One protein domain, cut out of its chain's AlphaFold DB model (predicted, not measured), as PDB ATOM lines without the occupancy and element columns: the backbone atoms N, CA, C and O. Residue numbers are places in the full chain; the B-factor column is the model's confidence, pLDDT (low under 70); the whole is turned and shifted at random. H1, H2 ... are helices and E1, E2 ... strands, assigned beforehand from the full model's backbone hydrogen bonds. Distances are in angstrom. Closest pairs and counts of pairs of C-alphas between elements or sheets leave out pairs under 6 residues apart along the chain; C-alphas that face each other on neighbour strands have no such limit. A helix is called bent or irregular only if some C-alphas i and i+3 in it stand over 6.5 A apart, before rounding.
ATOM      1  N   ALA A 559     129.139 109.885 110.009       94.69
ATOM      2  CA  ALA A 559     129.678 109.287 111.246       94.69
ATOM      3  C   ALA A 559     131.132 109.708 111.553       94.69
ATOM      4  O   ALA A 559     131.500 109.972 112.696       94.69
ATOM      5  N   SER A 560     131.932 109.877 110.500       95.50
ATOM      6  CA  SER A 560     133.252 110.504 110.524       95.50
ATOM      7  C   SER A 560     133.297 111.836 111.300       95.50
ATOM      8  O   SER A 560     134.241 112.070 112.049       95.50
ATOM      9  N   ILE A 561     132.298 112.722 111.189       96.19
ATOM     10  CA  ILE A 561     132.324 114.006 111.912       96.19
ATOM     11  C   ILE A 561     132.154 113.832 113.423       96.19
ATOM     12  O   ILE A 561     132.775 114.567 114.189       96.19
ATOM     13  N   CYS A 562     131.383 112.826 113.846       95.69
ATOM     14  CA  CYS A 562     131.237 112.461 115.250       95.69
ATOM     15  C   CYS A 562     132.566 111.937 115.806       95.69
ATOM     16  O   CYS A 562     132.943 112.306 116.912       95.69
ATOM     17  N   ALA A 563     133.323 111.164 115.017       96.12
ATOM     18  CA  ALA A 563     134.663 110.718 115.399       96.12
ATOM     19  C   ALA A 563     135.632 111.891 115.608       96.12
ATOM     20  O   ALA A 563     136.339 111.917 116.610       96.12
ATOM     21  N   ILE A 564     135.629 112.890 114.714       96.25
ATOM     22  CA  ILE A 564     136.432 114.118 114.883       96.25
ATOM     23  C   ILE A 564     136.001 114.884 116.132       96.25
ATOM     24  O   ILE A 564     136.850 115.327 116.897       96.25
ATOM     25  N   ALA A 565     134.698 115.047 116.358       96.56
ATOM     26  CA  ALA A 565     134.214 115.776 117.520       96.56
ATOM     27  C   ALA A 565     134.595 115.082 118.839       96.56
ATOM     28  O   ALA A 565     135.103 115.737 119.744       96.56
ATOM     29  N   LEU A 566     134.423 113.758 118.922       96.75
ATOM     30  CA  LEU A 566     134.846 112.957 120.072       96.75
ATOM     31  C   LEU A 566     136.362 113.023 120.279       96.75
ATOM     32  O   LEU A 566     136.804 113.211 121.405       96.75
ATOM     33  N   PHE A 567     137.157 112.954 119.208       96.44
ATOM     34  CA  PHE A 567     138.609 113.129 119.263       96.44
ATOM     35  C   PHE A 567     139.018 114.468 119.885       96.44
ATOM     36  O   PHE A 567     139.817 114.482 120.817       96.44
ATOM     37  N   GLU A 568     138.464 115.590 119.418       96.12
ATOM     38  CA  GLU A 568     138.815 116.914 119.951       96.12
ATOM     39  C   GLU A 568     138.330 117.094 121.407       96.12
ATOM     40  O   GLU A 568     139.035 117.701 122.214       96.12
ATOM     41  N   VAL A 569     137.170 116.530 121.775       96.50
ATOM     42  CA  VAL A 569     136.661 116.534 123.163       96.50
ATOM     43  C   VAL A 569     137.558 115.705 124.091       96.50
ATOM     44  O   VAL A 569     137.949 116.200 125.145       96.50
ATOM     45  N   LEU A 570     137.950 114.491 123.689       96.19
ATOM     46  CA  LEU A 570     138.871 113.638 124.455       96.19
ATOM     47  C   LEU A 570     140.274 114.261 124.554       96.19
ATOM     48  O   LEU A 570     140.871 114.252 125.625       96.19
ATOM     49  N   CYS A 571     140.769 114.903 123.489       95.06
ATOM     50  CA  CYS A 571     142.017 115.673 123.535       95.06
ATOM     51  C   CYS A 571     141.944 116.862 124.504       95.06
ATOM     52  O   CYS A 571     142.945 117.193 125.133       95.06
ATOM     53  N   SER A 572     140.790 117.532 124.611       94.62
ATOM     54  CA  SER A 572     140.580 118.603 125.592       94.62
ATOM     55  C   SER A 572     140.560 118.046 127.017       94.62
ATOM     56  O   SER A 572     141.176 118.629 127.905       94.62
ATOM     57  N   PHE A 573     139.898 116.907 127.228       95.75
ATOM     58  CA  PHE A 573     139.819 116.247 128.528       95.75
ATOM     59  C   PHE A 573     141.181 115.755 129.028       95.75
ATOM     60  O   PHE A 573     141.557 116.071 130.153       95.75
ATOM     61  N   ASP A 574     141.942 115.036 128.199       95.12
ATOM     62  CA  ASP A 574     143.253 114.495 128.584       95.12
ATOM     63  C   ASP A 574     144.227 115.610 129.017       95.12
ATOM     64  O   ASP A 574     144.985 115.424 129.969       95.12
ATOM     65  N   LYS A 575     144.179 116.788 128.371       93.19
ATOM     66  CA  LYS A 575     144.970 117.975 128.757       93.19
ATOM     67  C   LYS A 575     144.585 118.506 130.133       93.19
ATOM     68  O   LYS A 575     145.459 118.722 130.968       93.19
ATOM     69  N   GLU A 576     143.292 118.734 130.355       94.00
ATOM     70  CA  GLU A 576     142.762 119.249 131.623       94.00
ATOM     71  C   GLU A 576     143.033 118.265 132.767       94.00
ATOM     72  O   GLU A 576     143.456 118.663 133.851       94.00
ATOM     73  N   TYR A 577     142.891 116.966 132.498       94.12
ATOM     74  CA  TYR A 577     143.253 115.899 133.419       94.12
ATOM     75  C   TYR A 577     144.751 115.916 133.755       94.12
ATOM     76  O   TYR A 577     145.104 116.022 134.927       94.12
ATOM     77  N   ALA A 578     145.643 115.898 132.758       92.44
ATOM     78  CA  ALA A 578     147.092 115.947 132.981       92.44
ATOM     79  C   ALA A 578     147.528 117.227 133.727       92.44
ATOM     80  O   ALA A 578     148.345 117.169 134.650       92.44
ATOM     81  N   GLY A 579     146.930 118.375 133.388       93.38
ATOM     82  CA  GLY A 579     147.114 119.636 134.104       93.38
ATOM     83  C   GLY A 579     146.663 119.556 135.564       93.38
ATOM     84  O   GLY A 579     147.381 120.012 136.455       93.38
ATOM     85  N   PHE A 580     145.523 118.917 135.831       93.69
ATOM     86  CA  PHE A 580     145.015 118.676 137.181       93.69
ATOM     87  C   PHE A 580     145.929 117.750 138.008       93.69
ATOM     88  O   PHE A 580     146.138 118.018 139.194       93.69
ATOM     89  N   ILE A 581     146.538 116.717 137.404       92.81
ATOM     90  CA  ILE A 581     147.547 115.875 138.081       92.81
ATOM     91  C   ILE A 581     148.755 116.718 138.496       92.81
ATOM     92  O   ILE A 581     149.148 116.720 139.668       92.81
ATOM     93  N   ALA A 582     149.319 117.460 137.539       92.19
ATOM     94  CA  ALA A 582     150.530 118.247 137.734       92.19
ATOM     95  C   ALA A 582     150.344 119.348 138.795       92.19
ATOM     96  O   ALA A 582     151.177 119.501 139.687       92.19
ATOM     97  N   GLN A 583     149.225 120.082 138.757       92.44
ATOM     98  CA  GLN A 583     148.952 121.192 139.683       92.44
ATOM     99  C   GLN A 583     148.769 120.775 141.147       92.44
ATOM    100  O   GLN A 583     148.921 121.610 142.045       92.44
ATOM    101  N   ASN A 584     148.409 119.516 141.397       90.50
ATOM    102  CA  ASN A 584     148.128 119.004 142.737       90.50
ATOM    103  C   ASN A 584     149.210 118.043 143.258       90.50
ATOM    104  O   ASN A 584     149.039 117.455 144.321       90.50
ATOM    105  N   SER A 585     150.340 117.922 142.547       90.06
ATOM    106  CA  SER A 585     151.457 117.025 142.898       90.06
ATOM    107  C   SER A 585     151.052 115.547 143.019       90.06
ATOM    108  O   SER A 585     151.685 114.782 143.741       90.06
ATOM    109  N   PHE A 586     150.005 115.129 142.299       86.31
ATOM    110  CA  PHE A 586     149.503 113.750 142.320       86.31
ATOM    111  C   PHE A 586     150.180 112.837 141.289       86.31
ATOM    112  O   PHE A 586     149.736 111.711 141.091       86.31
ATOM    113  N   SER A 587     151.261 113.288 140.645       83.94
ATOM    114  CA  SER A 587     151.996 112.532 139.619       83.94
ATOM    115  C   SER A 587     152.534 111.176 140.092       83.94
ATOM    116  O   SER A 587     152.835 110.331 139.260       83.94
ATOM    117  N   SER A 588     152.661 110.962 141.406       84.81
ATOM    118  CA  SER A 588     153.067 109.686 142.009       84.81
ATOM    119  C   SER A 588     151.903 108.806 142.482       84.81
ATOM    120  O   SER A 588     152.141 107.656 142.848       84.81
ATOM    121  N   LEU A 589     150.664 109.313 142.517       85.69
ATOM    122  CA  LEU A 589     149.517 108.544 143.003       85.69
ATOM    123  C   LEU A 589     148.906 107.693 141.882       85.69
ATOM    124  O   LEU A 589     148.673 108.193 140.778       85.69
ATOM    125  N   PRO A 590     148.542 106.430 142.159       84.00
ATOM    126  CA  PRO A 590     147.694 105.653 141.271       84.00
ATOM    127  C   PRO A 590     146.381 106.370 140.943       84.00
ATOM    128  O   PRO A 590     145.745 106.949 141.819       84.00
ATOM    129  N   THR A 591     145.911 106.247 139.698       82.31
ATOM    130  CA  THR A 591     144.659 106.863 139.212       82.31
ATOM    131  C   THR A 591     143.453 106.591 140.120       82.31
ATOM    132  O   THR A 591     142.617 107.468 140.311       82.31
ATOM    133  N   GLY A 592     143.367 105.397 140.719       80.81
ATOM    134  CA  GLY A 592     142.313 105.065 141.684       80.81
ATOM    135  C   GLY A 592     142.424 105.835 143.006       80.81
ATOM    136  O   GLY A 592     141.420 106.327 143.513       80.81
ATOM    137  N   GLU A 593     143.635 106.000 143.543       86.69
ATOM    138  CA  GLU A 593     143.882 106.771 144.771       86.69
ATOM    139  C   GLU A 593     143.651 108.263 144.550       86.69
ATOM    140  O   GLU A 593     142.962 108.904 145.341       86.69
ATOM    141  N   LEU A 594     144.139 108.795 143.427       87.00
ATOM    142  CA  LEU A 594     143.816 110.137 142.953       87.00
ATOM    143  C   LEU A 594     142.299 110.371 142.937       87.00
ATOM    144  O   LEU A 594     141.835 111.381 143.453       87.00
ATOM    145  N   MET A 595     141.522 109.461 142.343       88.31
ATOM    146  CA  MET A 595     140.071 109.633 142.227       88.31
ATOM    147  C   MET A 595     139.370 109.544 143.581       88.31
ATOM    148  O   MET A 595     138.474 110.342 143.837       88.31
ATOM    149  N   ASN A 596     139.836 108.690 144.497       87.38
ATOM    150  CA  ASN A 596     139.385 108.725 145.891       87.38
ATOM    151  C   ASN A 596     139.669 110.097 146.542       87.38
ATOM    152  O   ASN A 596     138.827 110.613 147.270       87.38
ATOM    153  N   VAL A 597     140.819 110.723 146.253       85.81
ATOM    154  CA  VAL A 597     141.144 112.078 146.736       85.81
ATOM    155  C   VAL A 597     140.265 113.152 146.085       85.81
ATOM    156  O   VAL A 597     139.848 114.071 146.786       85.81
ATOM    157  N   VAL A 598     139.941 113.043 144.790       86.69
ATOM    158  CA  VAL A 598     138.995 113.949 144.104       86.69
ATOM    159  C   VAL A 598     137.600 113.837 144.715       86.69
ATOM    160  O   VAL A 598     137.000 114.856 145.030       86.69
ATOM    161  N   ILE A 599     137.102 112.618 144.936       87.19
ATOM    162  CA  ILE A 599     135.767 112.380 145.499       87.19
ATOM    163  C   ILE A 599     135.683 112.879 146.950       87.19
ATOM    164  O   ILE A 599     134.707 113.538 147.314       87.19
ATOM    165  N   ALA A 600     136.719 112.629 147.760       88.06
ATOM    166  CA  ALA A 600     136.764 113.031 149.166       88.06
ATOM    167  C   ALA A 600     137.026 114.535 149.390       88.06
ATOM    168  O   ALA A 600     136.725 115.053 150.466       88.06
ATOM    169  N   ARG A 601     137.607 115.254 148.416       88.50
ATOM    170  CA  ARG A 601     137.901 116.692 148.525       88.50
ATOM    171  C   ARG A 601     136.920 117.518 147.710       88.50
ATOM    172  O   ARG A 601     136.894 117.450 146.491       88.50
ATOM    173  N   THR A 602     136.207 118.419 148.371       87.69
ATOM    174  CA  THR A 602     135.292 119.386 147.740       87.69
ATOM    175  C   THR A 602     135.913 120.784 147.612       87.69
ATOM    176  O   THR A 602     135.224 121.797 147.746       87.69
ATOM    177  N   ASP A 603     137.228 120.856 147.380       92.88
ATOM    178  CA  ASP A 603     137.949 122.122 147.232       92.88
ATOM    179  C   ASP A 603     137.674 122.815 145.881       92.88
ATOM    180  O   ASP A 603     137.079 122.261 144.955       92.88
ATOM    181  N   LYS A 604     138.090 124.081 145.748       94.50
ATOM    182  CA  LYS A 604     137.810 124.880 144.543       94.50
ATOM    183  C   LYS A 604     138.411 124.272 143.262       94.50
ATOM    184  O   LYS A 604     137.863 124.497 142.184       94.50
ATOM    185  N   ARG A 605     139.529 123.543 143.352       91.94
ATOM    186  CA  ARG A 605     140.189 122.913 142.199       91.94
ATOM    187  C   ARG A 605     139.507 121.608 141.819       91.94
ATOM    188  O   ARG A 605     139.298 121.393 140.628       91.94
ATOM    189  N   THR A 606     139.126 120.772 142.788       91.81
ATOM    190  CA  THR A 606     138.343 119.563 142.489       91.81
ATOM    191  C   THR A 606     137.002 119.939 141.877       91.81
ATOM    192  O   THR A 606     136.712 119.471 140.784       91.81
ATOM    193  N   ARG A 607     136.265 120.908 142.442       93.88
ATOM    194  CA  ARG A 607     135.017 121.422 141.837       93.88
ATOM    195  C   ARG A 607     135.191 121.961 140.411       93.88
ATOM    196  O   ARG A 607     134.303 121.780 139.580       93.88
ATOM    197  N   ALA A 608     136.320 122.602 140.098       94.31
ATOM    198  CA  ALA A 608     136.614 123.035 138.729       94.31
ATOM    199  C   ALA A 608     136.840 121.837 137.785       94.31
ATOM    200  O   ALA A 608     136.268 121.800 136.697       94.31
ATOM    201  N   PHE A 609     137.608 120.833 138.221       94.75
ATOM    202  CA  PHE A 609     137.824 119.595 137.470       94.75
ATOM    203  C   PHE A 609     136.528 118.789 137.276       94.75
ATOM    204  O   PHE A 609     136.265 118.322 136.171       94.75
ATOM    205  N   GLU A 610     135.680 118.681 138.303       95.19
ATOM    206  CA  GLU A 610     134.349 118.067 138.214       95.19
ATOM    207  C   GLU A 610     133.494 118.755 137.141       95.19
ATOM    208  O   GLU A 610     132.916 118.080 136.291       95.19
ATOM    209  N   GLY A 611     133.463 120.094 137.114       95.75
ATOM    210  CA  GLY A 611     132.764 120.861 136.078       95.75
ATOM    211  C   GLY A 611     133.270 120.553 134.662       95.75
ATOM    212  O   GLY A 611     132.470 120.338 133.746       95.75
ATOM    213  N   THR A 612     134.591 120.452 134.486       95.56
ATOM    214  CA  THR A 612     135.221 120.049 133.218       95.56
ATOM    215  C   THR A 612     134.874 118.608 132.831       95.56
ATOM    216  O   THR A 612     134.529 118.351 131.673       95.56
ATOM    217  N   LEU A 613     134.900 117.666 133.780       96.31
ATOM    218  CA  LEU A 613     134.535 116.263 133.566       96.31
ATOM    219  C   LEU A 613     133.059 116.127 133.161       96.31
ATOM    220  O   LEU A 613     132.757 115.490 132.154       96.31
ATOM    221  N   VAL A 614     132.143 116.783 133.874       97.00
ATOM    222  CA  VAL A 614     130.704 116.795 133.558       97.00
ATOM    223  C   VAL A 614     130.443 117.403 132.176       97.00
ATOM    224  O   VAL A 614     129.684 116.841 131.386       97.00
ATOM    225  N   SER A 615     131.100 118.520 131.845       96.62
ATOM    226  CA  SER A 615     131.012 119.154 130.520       96.62
ATOM    227  C   SER A 615     131.513 118.227 129.401       96.62
ATOM    228  O   SER A 615     130.874 118.101 128.350       96.62
ATOM    229  N   THR A 616     132.612 117.511 129.652       96.88
ATOM    230  CA  THR A 616     133.178 116.505 128.742       96.88
ATOM    231  C   THR A 616     132.201 115.351 128.517       96.88
ATOM    232  O   THR A 616     131.872 115.044 127.373       96.88
ATOM    233  N   LEU A 617     131.686 114.742 129.591       97.38
ATOM    234  CA  LEU A 617     130.753 113.611 129.530       97.38
ATOM    235  C   LEU A 617     129.457 113.982 128.789       97.38
ATOM    236  O   LEU A 617     129.061 113.280 127.858       97.38
ATOM    237  N   ARG A 618     128.847 115.133 129.105       97.00
ATOM    238  CA  ARG A 618     127.660 115.648 128.388       97.00
ATOM    239  C   ARG A 618     127.947 115.888 126.899       97.00
ATOM    240  O   ARG A 618     127.118 115.561 126.049       97.00
ATOM    241  N   SER A 619     129.133 116.405 126.564       96.25
ATOM    242  CA  SER A 619     129.558 116.597 125.170       96.25
ATOM    243  C   SER A 619     129.709 115.265 124.429       96.25
ATOM    244  O   SER A 619     129.225 115.131 123.307       96.25
ATOM    245  N   ILE A 620     130.331 114.265 125.060       97.00
ATOM    246  CA  ILE A 620     130.496 112.914 124.508       97.00
ATOM    247  C   ILE A 620     129.140 112.244 124.278       97.00
ATOM    248  O   ILE A 620     128.881 111.780 123.168       97.00
ATOM    249  N   SER A 621     128.259 112.258 125.282       96.56
ATOM    250  CA  SER A 621     126.889 111.735 125.190       96.56
ATOM    251  C   SER A 621     126.138 112.337 123.990       96.56
ATOM    252  O   SER A 621     125.645 111.602 123.131       96.56
ATOM    253  N   SER A 622     126.177 113.669 123.833       95.88
ATOM    254  CA  SER A 622     125.564 114.368 122.692       95.88
ATOM    255  C   SER A 622     126.095 113.893 121.330       95.88
ATOM    256  O   SER A 622     125.312 113.732 120.391       95.88
ATOM    257  N   TRP A 623     127.403 113.644 121.201       96.19
ATOM    258  CA  TRP A 623     128.008 113.180 119.946       96.19
ATOM    259  C   TRP A 623     127.768 111.696 119.651       96.19
ATOM    260  O   TRP A 623     127.598 111.341 118.481       96.19
ATOM    261  N   LEU A 624     127.700 110.845 120.678       95.06
ATOM    262  CA  LEU A 624     127.334 109.431 120.537       95.06
ATOM    263  C   LEU A 624     125.865 109.281 120.112       95.06
ATOM    264  O   LEU A 624     125.580 108.588 119.135       95.06
ATOM    265  N   LEU A 625     124.942 110.009 120.752       94.25
ATOM    266  CA  LEU A 625     123.527 110.051 120.361       94.25
ATOM    267  C   LEU A 625     123.345 110.559 118.918       94.25
ATOM    268  O   LEU A 625     122.527 110.034 118.155       94.25
ATOM    269  N   GLN A 626     124.147 111.548 118.511       94.00
ATOM    270  CA  GLN A 626     124.172 112.049 117.137       94.00
ATOM    271  C   GLN A 626     124.684 110.988 116.144       94.00
ATOM    272  O   GLN A 626     124.096 110.842 115.076       94.00
ATOM    273  N   ALA A 627     125.710 110.202 116.492       93.06
ATOM    274  CA  ALA A 627     126.197 109.099 115.655       93.06
ATOM    275  C   ALA A 627     125.160 107.964 115.505       93.06
ATOM    276  O   ALA A 627     124.912 107.494 114.391       93.06
ATOM    277  N   ALA A 628     124.490 107.583 116.596       92.00
ATOM    278  CA  ALA A 628     123.399 106.606 116.567       92.00
ATOM    279  C   ALA A 628     122.243 107.069 115.656       92.00
ATOM    280  O   ALA A 628     121.755 106.305 114.826       92.00
ATOM    281  N   SER A 629     121.881 108.356 115.724       92.88
ATOM    282  CA  SER A 629     120.826 108.951 114.884       92.88
ATOM    283  C   SER A 629     121.165 108.939 113.384       92.88
ATOM    284  O   SER A 629     120.284 108.763 112.542       92.88
ATOM    285  N   LEU A 630     122.443 109.111 113.019       91.62
ATOM    286  CA  LEU A 630     122.888 108.971 111.624       91.62
ATOM    287  C   LEU A 630     122.757 107.524 111.139       91.62
ATOM    288  O   LEU A 630     122.330 107.304 110.006       91.62
ATOM    289  N   SER A 631     123.051 106.560 112.014       90.06
ATOM    290  CA  SER A 631     122.962 105.122 111.735       90.06
ATOM    291  C   SER A 631     121.531 104.686 111.393       90.06
ATOM    292  O   SER A 631     121.325 103.951 110.434       90.06
ATOM    293  N   SER A 632     120.522 105.194 112.113       89.44
ATOM    294  CA  SER A 632     119.113 104.870 111.836       89.44
ATOM    295  C   SER A 632     118.579 105.460 110.524       89.44
ATOM    296  O   SER A 632     117.559 105.004 110.019       89.44
ATOM    297  N   ILE A 645     128.585 103.701 113.862       90.81
ATOM    298  CA  ILE A 645     129.685 104.401 114.519       90.81
ATOM    299  C   ILE A 645     130.990 104.180 113.745       90.81
ATOM    300  O   ILE A 645     131.293 103.094 113.266       90.81
ATOM    301  N   HIS A 646     131.801 105.233 113.647       92.88
ATOM    302  CA  HIS A 646     133.102 105.172 112.986       92.88
ATOM    303  C   HIS A 646     134.083 104.244 113.744       92.88
ATOM    304  O   HIS A 646     134.244 104.427 114.956       92.88
ATOM    305  N   PRO A 647     134.802 103.325 113.070       91.50
ATOM    306  CA  PRO A 647     135.642 102.303 113.718       91.50
ATOM    307  C   PRO A 647     136.834 102.865 114.510       91.50
ATOM    308  O   PRO A 647     137.387 102.178 115.366       91.50
ATOM    309  N   SER A 648     137.197 104.132 114.296       93.50
ATOM    310  CA  SER A 648     138.211 104.818 115.102       93.50
ATOM    311  C   SER A 648     137.728 105.194 116.513       93.50
ATOM    312  O   SER A 648     138.550 105.407 117.396       93.50
ATOM    313  N   ILE A 649     136.416 105.329 116.755       94.31
ATOM    314  CA  ILE A 649     135.881 105.775 118.057       94.31
ATOM    315  C   ILE A 649     136.246 104.826 119.218       94.31
ATOM    316  O   ILE A 649     136.715 105.347 120.230       94.31
ATOM    317  N   PRO A 650     136.139 103.482 119.114       92.94
ATOM    318  CA  PRO A 650     136.635 102.588 120.162       92.94
ATOM    319  C   PRO A 650     138.115 102.835 120.494       92.94
ATOM    320  O   PRO A 650     138.480 102.933 121.664       92.94
ATOM    321  N   ARG A 651     138.952 103.027 119.462       91.44
ATOM    322  CA  ARG A 651     140.392 103.309 119.606       91.44
ATOM    323  C   ARG A 651     140.648 104.631 120.335       91.44
ATOM    324  O   ARG A 651     141.510 104.676 121.204       91.44
ATOM    325  N   LEU A 652     139.871 105.677 120.031       94.19
ATOM    326  CA  LEU A 652     139.939 106.974 120.718       94.19
ATOM    327  C   LEU A 652     139.631 106.868 122.215       94.19
ATOM    328  O   LEU A 652     140.304 107.512 123.015       94.19
ATOM    329  N   PHE A 653     138.626 106.070 122.592       94.31
ATOM    330  CA  PHE A 653     138.323 105.831 124.003       94.31
ATOM    331  C   PHE A 653     139.451 105.077 124.691       94.31
ATOM    332  O   PHE A 653     139.872 105.511 125.757       94.31
ATOM    333  N   ALA A 654     139.965 104.006 124.073       90.94
ATOM    334  CA  ALA A 654     141.049 103.216 124.646       90.94
ATOM    335  C   ALA A 654     142.249 104.094 125.044       90.94
ATOM    336  O   ALA A 654     142.709 103.999 126.176       90.94
ATOM    337  N   VAL A 655     142.726 104.976 124.151       92.25
ATOM    338  CA  VAL A 655     143.927 105.812 124.383       92.25
ATOM    339  C   VAL A 655     143.710 107.041 125.280       92.25
ATOM    340  O   VAL A 655     144.683 107.709 125.631       92.25
ATOM    341  N   SER A 656     142.467 107.361 125.653       94.44
ATOM    342  CA  SER A 656     142.162 108.477 126.559       94.44
ATOM    343  C   SER A 656     142.283 108.065 128.026       94.44
ATOM    344  O   SER A 656     142.064 106.913 128.397       94.44
ATOM    345  N   HIS A 657     142.529 109.033 128.910       93.88
ATOM    346  CA  HIS A 657     142.392 108.813 130.350       93.88
ATOM    347  C   HIS A 657     140.935 108.604 130.800       93.88
ATOM    348  O   HIS A 657     140.702 108.116 131.911       93.88
ATOM    349  N   LEU A 658     139.945 108.959 129.969       95.50
ATOM    350  CA  LEU A 658     138.543 109.001 130.379       95.50
ATOM    351  C   LEU A 658     137.988 107.651 130.877       95.50
ATOM    352  O   LEU A 658     137.392 107.664 131.956       95.50
ATOM    353  N   PRO A 659     138.192 106.486 130.223       94.19
ATOM    354  CA  PRO A 659     137.685 105.214 130.747       94.19
ATOM    355  C   PRO A 659     138.276 104.842 132.111       94.19
ATOM    356  O   PRO A 659     137.556 104.327 132.963       94.19
ATOM    357  N   SER A 660     139.556 105.158 132.353       92.31
ATOM    358  CA  SER A 660     140.195 104.958 133.664       92.31
ATOM    359  C   SER A 660     139.541 105.822 134.749       92.31
ATOM    360  O   SER A 660     139.277 105.331 135.848       92.31
ATOM    361  N   VAL A 661     139.228 107.086 134.439       94.06
ATOM    362  CA  VAL A 661     138.501 107.992 135.346       94.06
ATOM    363  C   VAL A 661     137.073 107.487 135.591       94.06
ATOM    364  O   VAL A 661     136.664 107.360 136.743       94.06
ATOM    365  N   MET A 662     136.336 107.114 134.540       95.19
ATOM    366  CA  MET A 662     134.977 106.566 134.657       95.19
ATOM    367  C   MET A 662     134.942 105.288 135.509       95.19
ATOM    368  O   MET A 662     134.106 105.166 136.403       95.19
ATOM    369  N   HIS A 663     135.867 104.352 135.276       93.19
ATOM    370  CA  HIS A 663     135.970 103.116 136.052       93.19
ATOM    371  C   HIS A 663     136.284 103.380 137.530       93.19
ATOM    372  O   HIS A 663     135.751 102.688 138.399       93.19
ATOM    373  N   ALA A 664     137.123 104.377 137.828       92.06
ATOM    374  CA  ALA A 664     137.454 104.754 139.197       92.06
ATOM    375  C   ALA A 664     136.243 105.339 139.946       92.06
ATOM    376  O   ALA A 664     135.962 104.884 141.053       92.06
ATOM    377  N   PHE A 665     135.479 106.249 139.327       92.81
ATOM    378  CA  PHE A 665     134.214 106.746 139.893       92.81
ATOM    379  C   PHE A 665     133.212 105.604 140.137       92.81
ATOM    380  O   PHE A 665     132.689 105.470 141.238       92.81
ATOM    381  N   LEU A 666     132.984 104.727 139.151       92.56
ATOM    382  CA  LEU A 666     132.032 103.613 139.289       92.56
ATOM    383  C   LEU A 666     132.476 102.507 140.257       92.56
ATOM    384  O   LEU A 666     131.642 101.747 140.743       92.56
ATOM    385  N   SER A 667     133.775 102.378 140.526       90.00
ATOM    386  CA  SER A 667     134.306 101.387 141.474       90.00
ATOM    387  C   SER A 667     134.442 101.922 142.901       90.00
ATOM    388  O   SER A 667     134.805 101.162 143.805       90.00
ATOM    389  N   HIS A 668     134.156 103.206 143.126       87.88
ATOM    390  CA  HIS A 668     134.260 103.823 144.438       87.88
ATOM    391  C   HIS A 668     133.111 103.369 145.357       87.88
ATOM    392  O   HIS A 668     131.938 103.632 145.098       87.88
ATOM    393  N   THR A 669     133.458 102.650 146.429       73.31
ATOM    394  CA  THR A 669     132.535 101.796 147.208       73.31
ATOM    395  C   THR A 669     132.449 102.119 148.704       73.31
ATOM    396  O   THR A 669     131.701 101.454 149.422       73.31
ATOM    397  N   LEU A 670     133.186 103.115 149.203       57.31
ATOM    398  CA  LEU A 670     133.316 103.396 150.639       57.31
ATOM    399  C   LEU A 670     132.385 104.538 151.071       57.31
ATOM    400  O   LEU A 670     132.511 105.641 150.566       57.31
ATOM    401  N   GLY A 671     131.454 104.280 152.003       66.88
ATOM    402  CA  GLY A 671     130.510 105.299 152.516       66.88
ATOM    403  C   GLY A 671     129.601 105.927 151.446       66.88
ATOM    404  O   GLY A 671     129.124 107.051 151.606       66.88
ATOM    405  N   ALA A 672     129.430 105.213 150.331       67.19
ATOM    406  CA  ALA A 672     129.266 105.810 149.015       67.19
ATOM    407  C   ALA A 672     127.950 106.573 148.802       67.19
ATOM    408  O   ALA A 672     127.906 107.455 147.950       67.19
ATOM    409  N   GLU A 673     126.877 106.282 149.540       88.44
ATOM    410  CA  GLU A 673     125.554 106.859 149.266       88.44
ATOM    411  C   GLU A 673     125.552 108.392 149.368       88.44
ATOM    412  O   GLU A 673     124.916 109.071 148.561       88.44
ATOM    413  N   ARG A 674     126.319 108.953 150.313       90.69
ATOM    414  CA  ARG A 674     126.488 110.406 150.432       90.69
ATOM    415  C   ARG A 674     127.239 110.980 149.234       90.69
ATOM    416  O   ARG A 674     126.804 111.988 148.681       90.69
ATOM    417  N   ASP A 675     128.338 110.356 148.832       91.12
ATOM    418  CA  ASP A 675     129.214 110.880 147.782       91.12
ATOM    419  C   ASP A 675     128.575 110.760 146.396       91.12
ATOM    420  O   ASP A 675     128.719 111.657 145.568       91.12
ATOM    421  N   TRP A 676     127.760 109.725 146.176       93.12
ATOM    422  CA  TRP A 676     126.890 109.604 145.005       93.12
ATOM    423  C   TRP A 676     125.885 110.760 144.897       93.12
ATOM    424  O   TRP A 676     125.676 111.288 143.808       93.12
ATOM    425  N   VAL A 677     125.320 111.224 146.017       93.12
ATOM    426  CA  VAL A 677     124.417 112.392 146.047       93.12
ATOM    427  C   VAL A 677     125.176 113.721 145.923       93.12
ATOM    428  O   VAL A 677     124.702 114.636 145.245       93.12
ATOM    429  N   VAL A 678     126.357 113.849 146.539       92.19
ATOM    430  CA  VAL A 678     127.214 115.052 146.448       92.19
ATOM    431  C   VAL A 678     127.735 115.265 145.026       92.19
ATOM    432  O   VAL A 678     127.797 116.406 144.567       92.19
ATOM    433  N   HIS A 679     128.070 114.180 144.328       93.50
ATOM    434  CA  HIS A 679     128.638 114.175 142.978       93.50
ATOM    435  C   HIS A 679     127.632 113.697 141.918       93.50
ATOM    436  O   HIS A 679     128.023 113.215 140.853       93.50
ATOM    437  N   SER A 680     126.328 113.837 142.191       94.88
ATOM    438  CA  SER A 680     125.244 113.262 141.377       94.88
ATOM    439  C   SER A 680     125.324 113.636 139.894       94.88
ATOM    440  O   SER A 680     125.021 112.817 139.034       94.88
ATOM    441  N   GLU A 681     125.769 114.855 139.574       96.19
ATOM    442  CA  GLU A 681     125.925 115.317 138.189       96.19
ATOM    443  C   GLU A 681     126.988 114.547 137.398       96.19
ATOM    444  O   GLU A 681     126.818 114.358 136.192       96.19
ATOM    445  N   ILE A 682     128.055 114.085 138.060       96.00
ATOM    446  CA  ILE A 682     129.101 113.261 137.442       96.00
ATOM    447  C   ILE A 682     128.522 111.888 137.129       96.00
ATOM    448  O   ILE A 682     128.607 111.444 135.989       96.00
ATOM    449  N   TYR A 683     127.885 111.246 138.112       95.62
ATOM    450  CA  TYR A 683     127.303 109.916 137.940       95.62
ATOM    451  C   TYR A 683     126.203 109.903 136.872       95.62
ATOM    452  O   TYR A 683     126.240 109.041 136.001       95.62
ATOM    453  N   ILE A 684     125.291 110.884 136.855       95.06
ATOM    454  CA  ILE A 684     124.259 111.006 135.808       95.06
ATOM    455  C   ILE A 684     124.906 111.150 134.420       95.06
ATOM    456  O   ILE A 684     124.620 110.358 133.524       95.06
ATOM    457  N   ALA A 685     125.847 112.089 134.246       97.00
ATOM    458  CA  ALA A 685     126.505 112.300 132.952       97.00
ATOM    459  C   ALA A 685     127.351 111.089 132.499       97.00
ATOM    460  O   ALA A 685     127.469 110.821 131.304       97.00
ATOM    461  N   LEU A 686     127.933 110.347 133.443       96.06
ATOM    462  CA  LEU A 686     128.690 109.121 133.190       96.06
ATOM    463  C   LEU A 686     127.751 107.992 132.738       96.06
ATOM    464  O   LEU A 686     128.040 107.321 131.743       96.06
ATOM    465  N   MET A 687     126.608 107.821 133.407       94.69
ATOM    466  CA  MET A 687     125.594 106.836 133.025       94.69
ATOM    467  C   MET A 687     125.008 107.122 131.638       94.69
ATOM    468  O   MET A 687     124.887 106.189 130.847       94.69
ATOM    469  N   ASP A 688     124.757 108.390 131.288       95.56
ATOM    470  CA  ASP A 688     124.353 108.790 129.930       95.56
ATOM    471  C   ASP A 688     125.395 108.396 128.870       95.56
ATOM    472  O   ASP A 688     125.045 107.873 127.810       95.56
ATOM    473  N   VAL A 689     126.689 108.599 129.144       96.06
ATOM    474  CA  VAL A 689     127.754 108.154 128.230       96.06
ATOM    475  C   VAL A 689     127.722 106.634 128.067       96.06
ATOM    476  O   VAL A 689     127.697 106.160 126.935       96.06
ATOM    477  N   ILE A 690     127.654 105.856 129.154       94.81
ATOM    478  CA  ILE A 690     127.606 104.384 129.073       94.81
ATOM    479  C   ILE A 690     126.364 103.907 128.309       94.81
ATOM    480  O   ILE A 690     126.487 103.043 127.441       94.81
ATOM    481  N   LYS A 691     125.202 104.520 128.550       93.75
ATOM    482  CA  LYS A 691     123.933 104.262 127.853       93.75
ATOM    483  C   LYS A 691     124.036 104.400 126.334       93.75
ATOM    484  O   LYS A 691     123.369 103.658 125.610       93.75
ATOM    485  N   HIS A 692     124.866 105.325 125.852       92.75
ATOM    486  CA  HIS A 692     125.126 105.523 124.424       92.75
ATOM    487  C   HIS A 692     126.344 104.744 123.899       92.75
ATOM    488  O   HIS A 692     126.414 104.479 122.700       92.75
ATOM    489  N   LEU A 693     127.272 104.324 124.765       91.12
ATOM    490  CA  LEU A 693     128.332 103.376 124.413       91.12
ATOM    491  C   LEU A 693     127.785 101.946 124.252       91.12
ATOM    492  O   LEU A 693     128.193 101.252 123.327       91.12
ATOM    493  N   ALA A 694     126.858 101.487 125.098       88.94
ATOM    494  CA  ALA A 694     126.461 100.076 125.157       88.94
ATOM    495  C   ALA A 694     125.938  99.475 123.830       88.94
ATOM    496  O   ALA A 694     126.481  98.449 123.418       88.94
ATOM    497  N   PRO A 695     124.997 100.099 123.085       85.06
ATOM    498  CA  PRO A 695     124.419  99.511 121.862       85.06
ATOM    499  C   PRO A 695     125.358  99.524 120.644       85.06
ATOM    500  O   PRO A 695     124.958  99.206 119.530       85.06
ATOM    501  N   SER A 696     126.559 100.063 120.818       76.94
ATOM    502  CA  SER A 696     127.255 100.811 119.770       76.94
ATOM    503  C   SER A 696     128.763 100.571 119.798       76.94
ATOM    504  O   SER A 696     129.434 100.571 118.770       76.94
ATOM    505  N   LEU A 697     129.279 100.342 121.002       75.69
ATOM    506  CA  LEU A 697     130.667 100.138 121.378       75.69
ATOM    507  C   LEU A 697     130.722  99.096 122.507       75.69
ATOM    508  O   LEU A 697     131.488  99.239 123.457       75.69
ATOM    509  N   GLY A 698     129.923  98.027 122.400       80.69
ATOM    510  CA  GLY A 698     129.909  96.926 123.371       80.69
ATOM    511  C   GLY A 698     131.303  96.335 123.625       80.69
ATOM    512  O   GLY A 698     131.606  95.958 124.752       80.69
ATOM    513  N   GLY A 699     132.191  96.365 122.622       84.88
ATOM    514  CA  GLY A 699     133.613  96.051 122.784       84.88
ATOM    515  C   GLY A 699     134.336  96.946 123.800       84.88
ATOM    516  O   GLY A 699     135.043  96.421 124.643       84.88
ATOM    517  N   VAL A 700     134.097  98.264 123.810       86.75
ATOM    518  CA  VAL A 700     134.715  99.213 124.768       86.75
ATOM    519  C   VAL A 700     134.230  98.975 126.200       86.75
ATOM    520  O   VAL A 700     134.977  99.192 127.147       86.75
ATOM    521  N   LEU A 701     132.981  98.526 126.378       89.31
ATOM    522  CA  LEU A 701     132.463  98.180 127.707       89.31
ATOM    523  C   LEU A 701     132.930  96.802 128.191       89.31
ATOM    524  O   LEU A 701     133.036  96.616 129.401       89.31
ATOM    525  N   LYS A 702     133.167  95.854 127.271       89.69
ATOM    526  CA  LYS A 702     133.641  94.488 127.558       89.69
ATOM    527  C   LYS A 702     135.173  94.404 127.678       89.69
ATOM    528  O   LYS A 702     135.662  93.521 128.373       89.69
ATOM    529  N   GLU A 703     135.930  95.294 127.035       88.19
ATOM    530  CA  GLU A 703     137.393  95.320 127.133       88.19
ATOM    531  C   GLU A 703     137.838  95.718 128.559       88.19
ATOM    532  O   GLU A 703     137.261  96.639 129.152       88.19
ATOM    533  N   PRO A 704     138.860  95.049 129.131       88.44
ATOM    534  CA  PRO A 704     139.505  95.482 130.364       88.44
ATOM    535  C   PRO A 704     139.900  96.957 130.309       88.44
ATOM    536  O   PRO A 704     140.542  97.396 129.351       88.44
ATOM    537  N   VAL A 705     139.562  97.728 131.347       88.81
ATOM    538  CA  VAL A 705     139.948  99.143 131.409       88.81
ATOM    539  C   VAL A 705     141.449  99.222 131.653       88.81
ATOM    540  O   VAL A 705     141.923  99.185 132.790       88.81
ATOM    541  N   ARG A 706     142.212  99.306 130.560       85.44
ATOM    542  CA  ARG A 706     143.669  99.404 130.603       85.44
ATOM    543  C   ARG A 706     144.048 100.677 131.346       85.44
ATOM    544  O   ARG A 706     143.714 101.786 130.925       85.44
ATOM    545  N   ARG A 707     144.763 100.521 132.456       81.19
ATOM    546  CA  ARG A 707     145.328 101.659 133.171       81.19
ATOM    547  C   ARG A 707     146.488 102.201 132.343       81.19
ATOM    548  O   ARG A 707     147.467 101.498 132.107       81.19
ATOM    549  N   VAL A 708     146.369 103.448 131.906       81.12
ATOM    550  CA  VAL A 708     147.473 104.155 131.256       81.12
ATOM    551  C   VAL A 708     148.454 104.599 132.339       81.12
ATOM    552  O   VAL A 708     148.039 105.247 133.303       81.12
ATOM    553  N   GLU A 709     149.720 104.204 132.213       78.25
ATOM    554  CA  GLU A 709     150.792 104.592 133.135       78.25
ATOM    555  C   GLU A 709     151.327 105.962 132.737       78.25
ATOM    556  O   GLU A 709     151.192 106.935 133.477       78.25
ATOM    557  N   GLU A 710     151.803 106.047 131.496       80.31
ATOM    558  CA  GLU A 710     152.231 107.276 130.850       80.31
ATOM    559  C   GLU A 710     151.410 107.454 129.571       80.31
ATOM    560  O   GLU A 710     151.518 106.673 128.623       80.31
ATOM    561  N   SER A 711     150.564 108.488 129.544       81.75
ATOM    562  CA  SER A 711     149.934 108.940 128.306       81.75
ATOM    563  C   SER A 711     150.581 110.235 127.866       81.75
ATOM    564  O   SER A 711     150.639 111.207 128.618       81.75
ATOM    565  N   CYS A 712     150.945 110.296 126.592       85.88
ATOM    566  CA  CYS A 712     151.118 111.565 125.901       85.88
ATOM    567  C   CYS A 712     149.758 112.237 125.555       85.88
ATOM    568  O   CYS A 712     149.722 113.352 125.025       85.88
ATOM    569  N   GLY A 713     148.639 111.575 125.879       88.81
ATOM    570  CA  GLY A 713     147.264 111.968 125.580       88.81
ATOM    571  C   GLY A 713     146.849 111.591 124.157       88.81
ATOM    572  O   GLY A 713     147.689 111.487 123.256       88.81
ATOM    573  N   VAL A 714     145.534 111.472 123.924       92.94
ATOM    574  CA  VAL A 714     144.938 111.185 122.599       92.94
ATOM    575  C   VAL A 714     145.530 112.092 121.513       92.94
ATOM    576  O   VAL A 714     145.733 111.660 120.376       92.94
ATOM    577  N   GLN A 715     145.860 113.343 121.869       92.38
ATOM    578  CA  GLN A 715     146.478 114.291 120.953       92.38
ATOM    579  C   GLN A 715     147.869 113.825 120.489       92.38
ATOM    580  O   GLN A 715     148.070 113.603 119.297       92.38
ATOM    581  N   ALA A 716     148.851 113.678 121.377       90.88
ATOM    582  CA  ALA A 716     150.210 113.367 120.932       90.88
ATOM    583  C   ALA A 716     150.310 111.973 120.285       90.88
ATOM    584  O   ALA A 716     151.030 111.837 119.292       90.88
ATOM    585  N   TRP A 717     149.512 111.004 120.752       90.44
ATOM    586  CA  TRP A 717     149.391 109.675 120.145       90.44
ATOM    587  C   TRP A 717     148.934 109.750 118.681       90.44
ATOM    588  O   TRP A 717     149.613 109.253 117.784       90.44
ATOM    589  N   MET A 718     147.837 110.466 118.402       91.44
ATOM    590  CA  MET A 718     147.305 110.620 117.038       91.44
ATOM    591  C   MET A 718     148.307 111.277 116.072       91.44
ATOM    592  O   MET A 718     148.232 111.069 114.858       91.44
ATOM    593  N   TRP A 719     149.267 112.047 116.590       89.00
ATOM    594  CA  TRP A 719     150.187 112.894 115.824       89.00
ATOM    595  C   TRP A 719     151.656 112.407 115.754       89.00
ATOM    596  O   TRP A 719     152.495 113.190 115.306       89.00
ATOM    597  N   ASP A 720     151.972 111.166 116.153       85.25
ATOM    598  CA  ASP A 720     153.345 110.596 116.206       85.25
ATOM    599  C   ASP A 720     154.291 111.382 117.127       85.25
ATOM    600  O   ASP A 720     155.483 111.534 116.861       85.25
ATOM    601  N   ARG A 721     153.748 111.947 118.210       86.62
ATOM    602  CA  ARG A 721     154.494 112.790 119.162       86.62
ATOM    603  C   ARG A 721     154.634 112.179 120.549       86.62
ATOM    604  O   ARG A 721     155.105 112.856 121.458       86.62
ATOM    605  N   GLY A 722     154.244 110.923 120.703       86.06
ATOM    606  CA  GLY A 722     154.448 110.155 121.915       86.06
ATOM    607  C   GLY A 722     153.856 108.761 121.793       86.06
ATOM    608  O   GLY A 722     153.119 108.455 120.853       86.06
ATOM    609  N   GLU A 723     154.193 107.936 122.769       85.44
ATOM    610  CA  GLU A 723     153.670 106.590 122.948       85.44
ATOM    611  C   GLU A 723     152.590 106.600 124.044       85.44
ATOM    612  O   GLU A 723     152.471 107.563 124.810       85.44
ATOM    613  N   VAL A 724     151.767 105.554 124.100       85.44
ATOM    614  CA  VAL A 724     150.861 105.307 125.229       85.44
ATOM    615  C   VAL A 724     151.370 104.055 125.921       85.44
ATOM    616  O   VAL A 724     151.205 102.950 125.404       85.44
ATOM    617  N   VAL A 725     152.010 104.241 127.074       84.88
ATOM    618  CA  VAL A 725     152.519 103.140 127.890       84.88
ATOM    619  C   VAL A 725     151.385 102.670 128.790       84.88
ATOM    620  O   VAL A 725     150.972 103.337 129.743       84.88
ATOM    621  N   TRP A 726     150.836 101.513 128.445       85.38
ATOM    622  CA  TRP A 726     149.874 100.800 129.275       85.38
ATOM    623  C   TRP A 726     150.611 100.147 130.438       85.38
ATOM    624  O   TRP A 726     151.682  99.579 130.224       85.38
ATOM    625  N   VAL A 727     150.007 100.139 131.631       81.00
ATOM    626  CA  VAL A 727     150.486  99.285 132.723       81.00
ATOM    627  C   VAL A 727     150.334  97.832 132.268       81.00
ATOM    628  O   VAL A 727     149.240  97.263 132.318       81.00
ATOM    629  N   GLY A 728     151.426  97.233 131.802       74.06
ATOM    630  CA  GLY A 728     151.500  95.800 131.575       74.06
ATOM    631  C   GLY A 728     151.387  95.099 132.922       74.06
ATOM    632  O   GLY A 728     152.245  95.278 133.785       74.06
ATOM    633  N   GLY A 729     150.329  94.308 133.121       69.00
ATOM    634  CA  GLY A 729     150.274  93.402 134.266       69.00
ATOM    635  C   GLY A 729     151.511  92.493 134.238       69.00
ATOM    636  O   GLY A 729     151.859  92.022 133.152       69.00
ATOM    637  N   PRO A 730     152.203  92.264 135.370       72.31
ATOM    638  CA  PRO A 730     153.441  91.492 135.379       72.31
ATOM    639  C   PRO A 730     153.209  90.108 134.765       72.31
ATOM    640  O   PRO A 730     152.361  89.349 135.241       72.31
ATOM    641  N   ASP A 737     142.580  90.563 137.126       56.03
ATOM    642  CA  ASP A 737     141.342  91.275 137.459       56.03
ATOM    643  C   ASP A 737     141.225  92.630 136.740       56.03
ATOM    644  O   ASP A 737     140.998  93.683 137.343       56.03
ATOM    645  N   GLY A 738     141.441  92.601 135.420       64.38
ATOM    646  CA  GLY A 738     141.324  93.745 134.522       64.38
ATOM    647  C   GLY A 738     139.862  94.138 134.354       64.38
ATOM    648  O   GLY A 738     139.269  93.900 133.305       64.38
ATOM    649  N   ARG A 739     139.262  94.687 135.414       86.75
ATOM    650  CA  ARG A 739     137.821  94.934 135.496       86.75
ATOM    651  C   ARG A 739     137.378  95.826 134.342       86.75
ATOM    652  O   ARG A 739     137.847  96.956 134.186       86.75
ATOM    653  N   SER A 740     136.477  95.300 133.519       92.44
ATOM    654  CA  SER A 740     135.897  96.055 132.414       92.44
ATOM    655  C   SER A 740     134.967  97.147 132.951       92.44
ATOM    656  O   SER A 740     134.507  97.098 134.103       92.44
ATOM    657  N   LEU A 741     134.630  98.135 132.118       90.44
ATOM    658  CA  LEU A 741     133.624  99.127 132.507       90.44
ATOM    659  C   LEU A 741     132.256  98.449 132.714       90.44
ATOM    660  O   LEU A 741     131.508  98.829 133.614       90.44
ATOM    661  N   GLY A 742     131.975  97.378 131.964       89.94
ATOM    662  CA  GLY A 742     130.823  96.505 132.163       89.94
ATOM    663  C   GLY A 742     130.786  95.841 133.543       89.94
ATOM    664  O   GLY A 742     129.715  95.772 134.143       89.94
ATOM    665  N   ASP A 743     131.925  95.421 134.098       91.25
ATOM    666  CA  ASP A 743     131.987  94.830 135.446       91.25
ATOM    667  C   ASP A 743     131.828  95.866 136.558       91.25
ATOM    668  O   ASP A 743     131.349  95.534 137.644       91.25
ATOM    669  N   ALA A 744     132.210  97.121 136.308       91.06
ATOM    670  CA  ALA A 744     131.858  98.229 137.189       91.06
ATOM    671  C   ALA A 744     130.343  98.493 137.161       91.06
ATOM    672  O   ALA A 744     129.738  98.611 138.225       91.06
ATOM    673  N   VAL A 745     129.709  98.465 135.982       89.81
ATOM    674  CA  VAL A 745     128.244  98.592 135.842       89.81
ATOM    675  C   VAL A 745     127.495  97.461 136.562       89.81
ATOM    676  O   VAL A 745     126.566  97.750 137.310       89.81
ATOM    677  N   LYS A 746     127.944  96.198 136.468       90.38
ATOM    678  CA  LYS A 746     127.349  95.070 137.222       90.38
ATOM    679  C   LYS A 746     127.338  95.303 138.741       90.38
ATOM    680  O   LYS A 746     126.438  94.835 139.432       90.38
ATOM    681  N   ARG A 747     128.327  96.028 139.285       90.31
ATOM    682  CA  ARG A 747     128.394  96.357 140.723       90.31
ATOM    683  C   ARG A 747     127.393  97.436 141.146       90.31
ATOM    684  O   ARG A 747     127.131  97.553 142.343       90.31
ATOM    685  N   LEU A 748     126.814  98.194 140.211       90.69
ATOM    686  CA  LEU A 748     125.926  99.319 140.525       90.69
ATOM    687  C   LEU A 748     124.619  98.911 141.197       90.69
ATOM    688  O   LEU A 748     124.069  99.710 141.946       90.69
ATOM    689  N   GLU A 749     124.165  97.668 141.041       91.56
ATOM    690  CA  GLU A 749     122.987  97.172 141.759       91.56
ATOM    691  C   GLU A 749     123.145  97.304 143.286       91.56
ATOM    692  O   GLU A 749     122.237  97.756 143.985       91.56
ATOM    693  N   LYS A 750     124.352  97.047 143.812       90.62
ATOM    694  CA  LYS A 750     124.667  97.266 145.232       90.62
ATOM    695  C   LYS A 750     124.576  98.749 145.624       90.62
ATOM    696  O   LYS A 750     124.181  99.060 146.749       90.62
ATOM    697  N   HIS A 751     124.928  99.655 144.711       90.06
ATOM    698  CA  HIS A 751     124.836 101.102 144.920       90.06
ATOM    699  C   HIS A 751     123.386 101.591 144.882       90.06
ATOM    700  O   HIS A 751     123.008 102.357 145.764       90.06
ATOM    701  N   ARG A 752     122.556 101.095 143.953       94.06
ATOM    702  CA  ARG A 752     121.111 101.386 143.890       94.06
ATOM    703  C   ARG A 752     120.412 101.026 145.202       94.06
ATOM    704  O   ARG A 752     119.786 101.879 145.821       94.06
ATOM    705  N   GLN A 753     120.621  99.805 145.697       93.44
ATOM    706  CA  GLN A 753     120.067  99.355 146.981       93.44
ATOM    707  C   GLN A 753     120.595 100.157 148.188       93.44
ATOM    708  O   GLN A 753     119.924 100.272 149.216       93.44
ATOM    709  N   GLY A 754     121.820 100.689 148.117       93.56
ATOM    710  CA  GLY A 754     122.341 101.653 149.094       93.56
ATOM    711  C   GLY A 754     121.580 102.977 149.031       93.56
ATOM    712  O   GLY A 754     121.014 103.416 150.033       93.56
ATOM    713  N   LEU A 755     121.506 103.566 147.836       94.31
ATOM    714  CA  LEU A 755     120.847 104.838 147.547       94.31
ATOM    715  C   LEU A 755     119.361 104.843 147.923       94.31
ATOM    716  O   LEU A 755     118.919 105.798 148.549       94.31
ATOM    717  N   GLU A 756     118.609 103.776 147.661       94.88
ATOM    718  CA  GLU A 756     117.200 103.652 148.076       94.88
ATOM    719  C   GLU A 756     117.053 103.670 149.607       94.88
ATOM    720  O   GLU A 756     116.277 104.448 150.171       94.88
ATOM    721  N   ARG A 757     117.877 102.885 150.317       94.75
ATOM    722  CA  ARG A 757     117.915 102.880 151.793       94.75
ATOM    723  C   ARG A 757     118.422 104.198 152.384       94.75
ATOM    724  O   ARG A 757     118.123 104.495 153.541       94.75
ATOM    725  N   TYR A 758     119.201 104.967 151.628       93.31
ATOM    726  CA  TYR A 758     119.645 106.308 151.996       93.31
ATOM    727  C   TYR A 758     118.523 107.331 151.778       93.31
ATOM    728  O   TYR A 758     118.189 108.054 152.713       93.31
ATOM    729  N   GLY A 759     117.870 107.324 150.611       94.06
ATOM    730  CA  GLY A 759     116.761 108.211 150.244       94.06
ATOM    731  C   GLY A 759     115.583 108.136 151.207       94.06
ATOM    732  O   GLY A 759     115.105 109.176 151.653       94.06
ATOM    733  N   ASN A 760     115.226 106.930 151.660       93.81
ATOM    734  CA  ASN A 760     114.185 106.705 152.672       93.81
ATOM    735  C   ASN A 760     114.429 107.424 154.021       93.81
ATOM    736  O   ASN A 760     113.529 107.481 154.856       93.81
ATOM    737  N   LYS A 761     115.631 107.969 154.263       93.81
ATOM    738  CA  LYS A 761     115.971 108.743 155.472       93.81
ATOM    739  C   LYS A 761     115.789 110.256 155.299       93.81
ATOM    740  O   LYS A 761     115.789 110.973 156.300       93.81
ATOM    741  N   PHE A 762     115.646 110.761 154.072       91.12
ATOM    742  CA  PHE A 762     115.585 112.198 153.793       91.12
ATOM    743  C   PHE A 762     114.162 112.675 153.515       91.12
ATOM    744  O   PHE A 762     113.442 112.124 152.694       91.12
ATOM    745  N   LYS A 763     113.783 113.778 154.168       92.75
ATOM    746  CA  LYS A 763     112.504 114.473 153.942       92.75
ATOM    747  C   LYS A 763     112.607 115.614 152.918       92.75
ATOM    748  O   LYS A 763     111.625 116.304 152.669       92.75
ATOM    749  N   PHE A 764     113.799 115.868 152.372       94.94
ATOM    750  CA  PHE A 764     114.050 116.996 151.476       94.94
ATOM    751  C   PHE A 764     113.851 116.590 150.013       94.94
ATOM    752  O   PHE A 764     114.651 115.829 149.468       94.94
ATOM    753  N   ALA A 765     112.799 117.123 149.383       94.06
ATOM    754  CA  ALA A 765     112.336 116.713 148.055       94.06
ATOM    755  C   ALA A 765     113.445 116.700 146.985       94.06
ATOM    756  O   ALA A 765     113.646 115.678 146.342       94.06
ATOM    757  N   ALA A 766     114.243 117.767 146.865       93.25
ATOM    758  CA  ALA A 766     115.300 117.842 145.847       93.25
ATOM    759  C   ALA A 766     116.505 116.908 146.112       93.25
ATOM    760  O   ALA A 766     117.348 116.721 145.236       93.25
ATOM    761  N   MET A 767     116.624 116.313 147.309       94.12
ATOM    762  CA  MET A 767     117.572 115.215 147.546       94.12
ATOM    763  C   MET A 767     116.959 113.864 147.173       94.12
ATOM    764  O   MET A 767     117.654 113.046 146.577       94.12
ATOM    765  N   ALA A 768     115.674 113.653 147.471       93.56
ATOM    766  CA  ALA A 768     114.926 112.484 147.009       93.56
ATOM    767  C   ALA A 768     114.922 112.394 145.471       93.56
ATOM    768  O   ALA A 768     115.337 111.373 144.940       93.56
ATOM    769  N   GLU A 769     114.603 113.486 144.770       94.38
ATOM    770  CA  GLU A 769     114.636 113.591 143.300       94.38
ATOM    771  C   GLU A 769     116.014 113.223 142.715       94.38
ATOM    772  O   GLU A 769     116.121 112.462 141.755       94.38
ATOM    773  N   LYS A 770     117.109 113.701 143.327       95.06
ATOM    774  CA  LYS A 770     118.474 113.323 142.919       95.06
ATOM    775  C   LYS A 770     118.769 111.840 143.120       95.06
ATOM    776  O   LYS A 770     119.452 111.248 142.291       95.06
ATOM    777  N   ILE A 771     118.303 111.257 144.223       95.50
ATOM    778  CA  ILE A 771     118.477 109.833 144.522       95.50
ATOM    779  C   ILE A 771     117.652 108.985 143.546       95.50
ATOM    780  O   ILE A 771     118.172 108.010 143.015       95.50
ATOM    781  N   GLU A 772     116.423 109.396 143.247       95.31
ATOM    782  CA  GLU A 772     115.534 108.756 142.278       95.31
ATOM    783  C   GLU A 772     116.151 108.743 140.871       95.31
ATOM    784  O   GLU A 772     116.311 107.665 140.301       95.31
ATOM    785  N   MET A 773     116.639 109.886 140.367       95.62
ATOM    786  CA  MET A 773     117.359 109.952 139.082       95.62
ATOM    787  C   MET A 773     118.602 109.048 139.035       95.62
ATOM    788  O   MET A 773     118.907 108.457 137.997       95.62
ATOM    789  N   LEU A 774     119.343 108.923 140.146       95.56
ATOM    790  CA  LEU A 774     120.489 108.012 140.223       95.56
ATOM    791  C   LEU A 774     120.041 106.544 140.177       95.56
ATOM    792  O   LEU A 774     120.634 105.751 139.446       95.56
ATOM    793  N   CYS A 775     118.989 106.180 140.913       95.81
ATOM    794  CA  CYS A 775     118.443 104.825 140.916       95.81
ATOM    795  C   CYS A 775     117.825 104.437 139.565       95.81
ATOM    796  O   CYS A 775     118.045 103.312 139.109       95.81
ATOM    797  N   GLU A 776     117.122 105.351 138.891       95.69
ATOM    798  CA  GLU A 776     116.593 105.150 137.535       95.69
ATOM    799  C   GLU A 776     117.736 104.931 136.535       95.69
ATOM    800  O   GLU A 776     117.735 103.945 135.794       95.69
ATOM    801  N   GLY A 777     118.762 105.792 136.566       93.44
ATOM    802  CA  GLY A 777     119.944 105.677 135.709       93.44
ATOM    803  C   GLY A 777     120.676 104.341 135.879       93.44
ATOM    804  O   GLY A 777     120.999 103.686 134.885       93.44
ATOM    805  N   ILE A 778     120.876 103.890 137.124       92.94
ATOM    806  CA  ILE A 778     121.472 102.577 137.412       92.94
ATOM    807  C   ILE A 778     120.579 101.446 136.883       92.94
ATOM    808  O   ILE A 778     121.070 100.559 136.183       92.94
ATOM    809  N   SER A 779     119.277 101.484 137.177       93.31
ATOM    810  CA  SER A 779     118.318 100.451 136.752       93.31
ATOM    811  C   SER A 779     118.287 100.307 135.230       93.31
ATOM    812  O   SER A 779     118.302  99.193 134.707       93.31
ATOM    813  N   TYR A 780     118.324 101.430 134.511       93.75
ATOM    814  CA  TYR A 780     118.377 101.458 133.055       93.75
ATOM    815  C   TYR A 780     119.649 100.790 132.500       93.75
ATOM    816  O   TYR A 780     119.568 100.015 131.545       93.75
ATOM    817  N   LEU A 781     120.821 101.045 133.096       89.06
ATOM    818  CA  LEU A 781     122.075 100.411 132.670       89.06
ATOM    819  C   LEU A 781     122.101  98.903 132.946       89.06
ATOM    820  O   LEU A 781     122.560  98.135 132.101       89.06
ATOM    821  N   LEU A 782     121.589  98.469 134.098       89.00
ATOM    822  CA  LEU A 782     121.474  97.046 134.433       89.00
ATOM    823  C   LEU A 782     120.507  96.333 133.474       89.00
ATOM    824  O   LEU A 782     120.820  95.257 132.968       89.00
ATOM    825  N   PHE A 783     119.381  96.968 133.136       89.88
ATOM    826  CA  PHE A 783     118.446  96.456 132.134       89.88
ATOM    827  C   PHE A 783     119.075  96.369 130.733       89.88
ATOM    828  O   PHE A 783     118.915  95.355 130.055       89.88
ATOM    829  N   GLN A 784     119.861  97.368 130.309       86.56
ATOM    830  CA  GLN A 784     120.624  97.285 129.055       86.56
ATOM    831  C   GLN A 784     121.600  96.099 129.033       86.56
ATOM    832  O   GLN A 784     121.745  95.470 127.988       86.56
ATOM    833  N   GLN A 785     122.254  95.772 130.155       83.81
ATOM    834  CA  GLN A 785     123.142  94.604 130.228       83.81
ATOM    835  C   GLN A 785     122.390  93.274 130.117       83.81
ATOM    836  O   GLN A 785     122.926  92.340 129.526       83.81
ATOM    837  N   LEU A 786     121.167  93.190 130.650       84.44
ATOM    838  CA  LEU A 786     120.317  92.001 130.530       84.44
ATOM    839  C   LEU A 786     119.783  91.807 129.102       84.44
ATOM    840  O   LEU A 786     119.713  90.678 128.634       84.44
ATOM    841  N   VAL A 787     119.422  92.889 128.404       85.12
ATOM    842  CA  VAL A 787     118.839  92.820 127.047       85.12
ATOM    843  C   VAL A 787     119.900  92.741 125.940       85.12
ATOM    844  O   VAL A 787     119.647  92.155 124.894       85.12
ATOM    845  N   GLY A 788     121.084  93.327 126.141       74.56
ATOM    846  CA  GLY A 788     122.205  93.301 125.188       74.56
ATOM    847  C   GLY A 788     123.308  92.294 125.541       74.56
ATOM    848  O   GLY A 788     124.470  92.528 125.198       74.56
ATOM    849  N   GLY A 789     122.973  91.259 126.317       60.38
ATOM    850  CA  GLY A 789     123.934  90.323 126.910       60.38
ATOM    851  C   GLY A 789     124.443  89.217 125.980       60.38
ATOM    852  O   GLY A 789     125.581  88.777 126.175       60.38
TER     853      GLY A 789
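Overview. This is residues 559 to 632, 645 to 730 and 737 to 789 of the 790 residues of an uncharacterized protein of Laccaria amethystina LaAM-08-1 (UniProt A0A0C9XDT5). The long helices H1 and H3 lie side by side, H7 packs beside H3, and the hairpin of H10 and H11 packs beyond H7, while the short helix H5 sits in the middle of the body. At the end away from the hairpin, H9 packs on H1 and H4, with the small two-strand ribbon of E1 and E2 next to it. The 213 printed residues hold, in order, H1 to H8, E1, H9, E2, H10 and H11; the class is mostly helix and the sheet is antiparallel, E1 - E2. The whole is compact and rounded, with a radius of gyration of the C-alphas of 17.0 A and spans of 55 by 46 by 33 A.

Along the chain. Find C-alpha 559 at (129.678, 109.287, 111.246); from there H1 runs 36.4 A to residue 583. Next come H2, residues 591 to 600, and H3, residues 604 to 632, 42.7 A long. After the cut look for H4 at 648 to 655, H5 at 658 to 667, H6 at 672 to 678, H7 at 680 to 693, 19.9 A, and H8 at 698 to 702. E1 is 708 to 711, H9 713 to 718 and E2 724 to 726. H10, residues 741 to 759, 26.1 A, has a kink of 36 degrees near residue 750 and is only just irregular, with C-alphas 746 and 749 6.6 A apart. H11, residues 765 to 787, 32.5 A, ends at C-alpha 787, (118.839, 92.820, 127.047).

Arrangement. H1 and H3 touch, opposite ways at a shallow tilt of 12 degrees, closest at the C-alphas of Ala 559 and Ala 627, 5.6 A. H3 touches H7, closest C-alphas Ser 621 and Val 689, 4.8 A. H7 touches H11, C-alphas Met 687 and Gly 777 closest at 6.4 A. H10 and H11 form a hairpin, Arg 752 and Cys 775 closest by C-alphas, 5.3 A. H5 touches, among others, H2 and H10; H6 touches H10; H8 touches H4. H9 touches H1 and H4. Between E1 and E2, N 709 and O 725 are 2.9 A apart, within hydrogen-bond range. Every O i to N i+4 pair is within that range in H1 to H9, against 11 of 15 in H10 and 18 of 19 in H11.

Size, cuts and confidence. The farthest C-alphas, Asp 720 and Lys 763, are 55.7 A apart. Residues 633 to 644 and 731 to 736 are not printed, with C-alpha gaps of 10.9 A and 12.3 A. Of the links printed whole, none is long. Confidence is under 70 at residues 670 to 672, 729, 737 to 738 and 789.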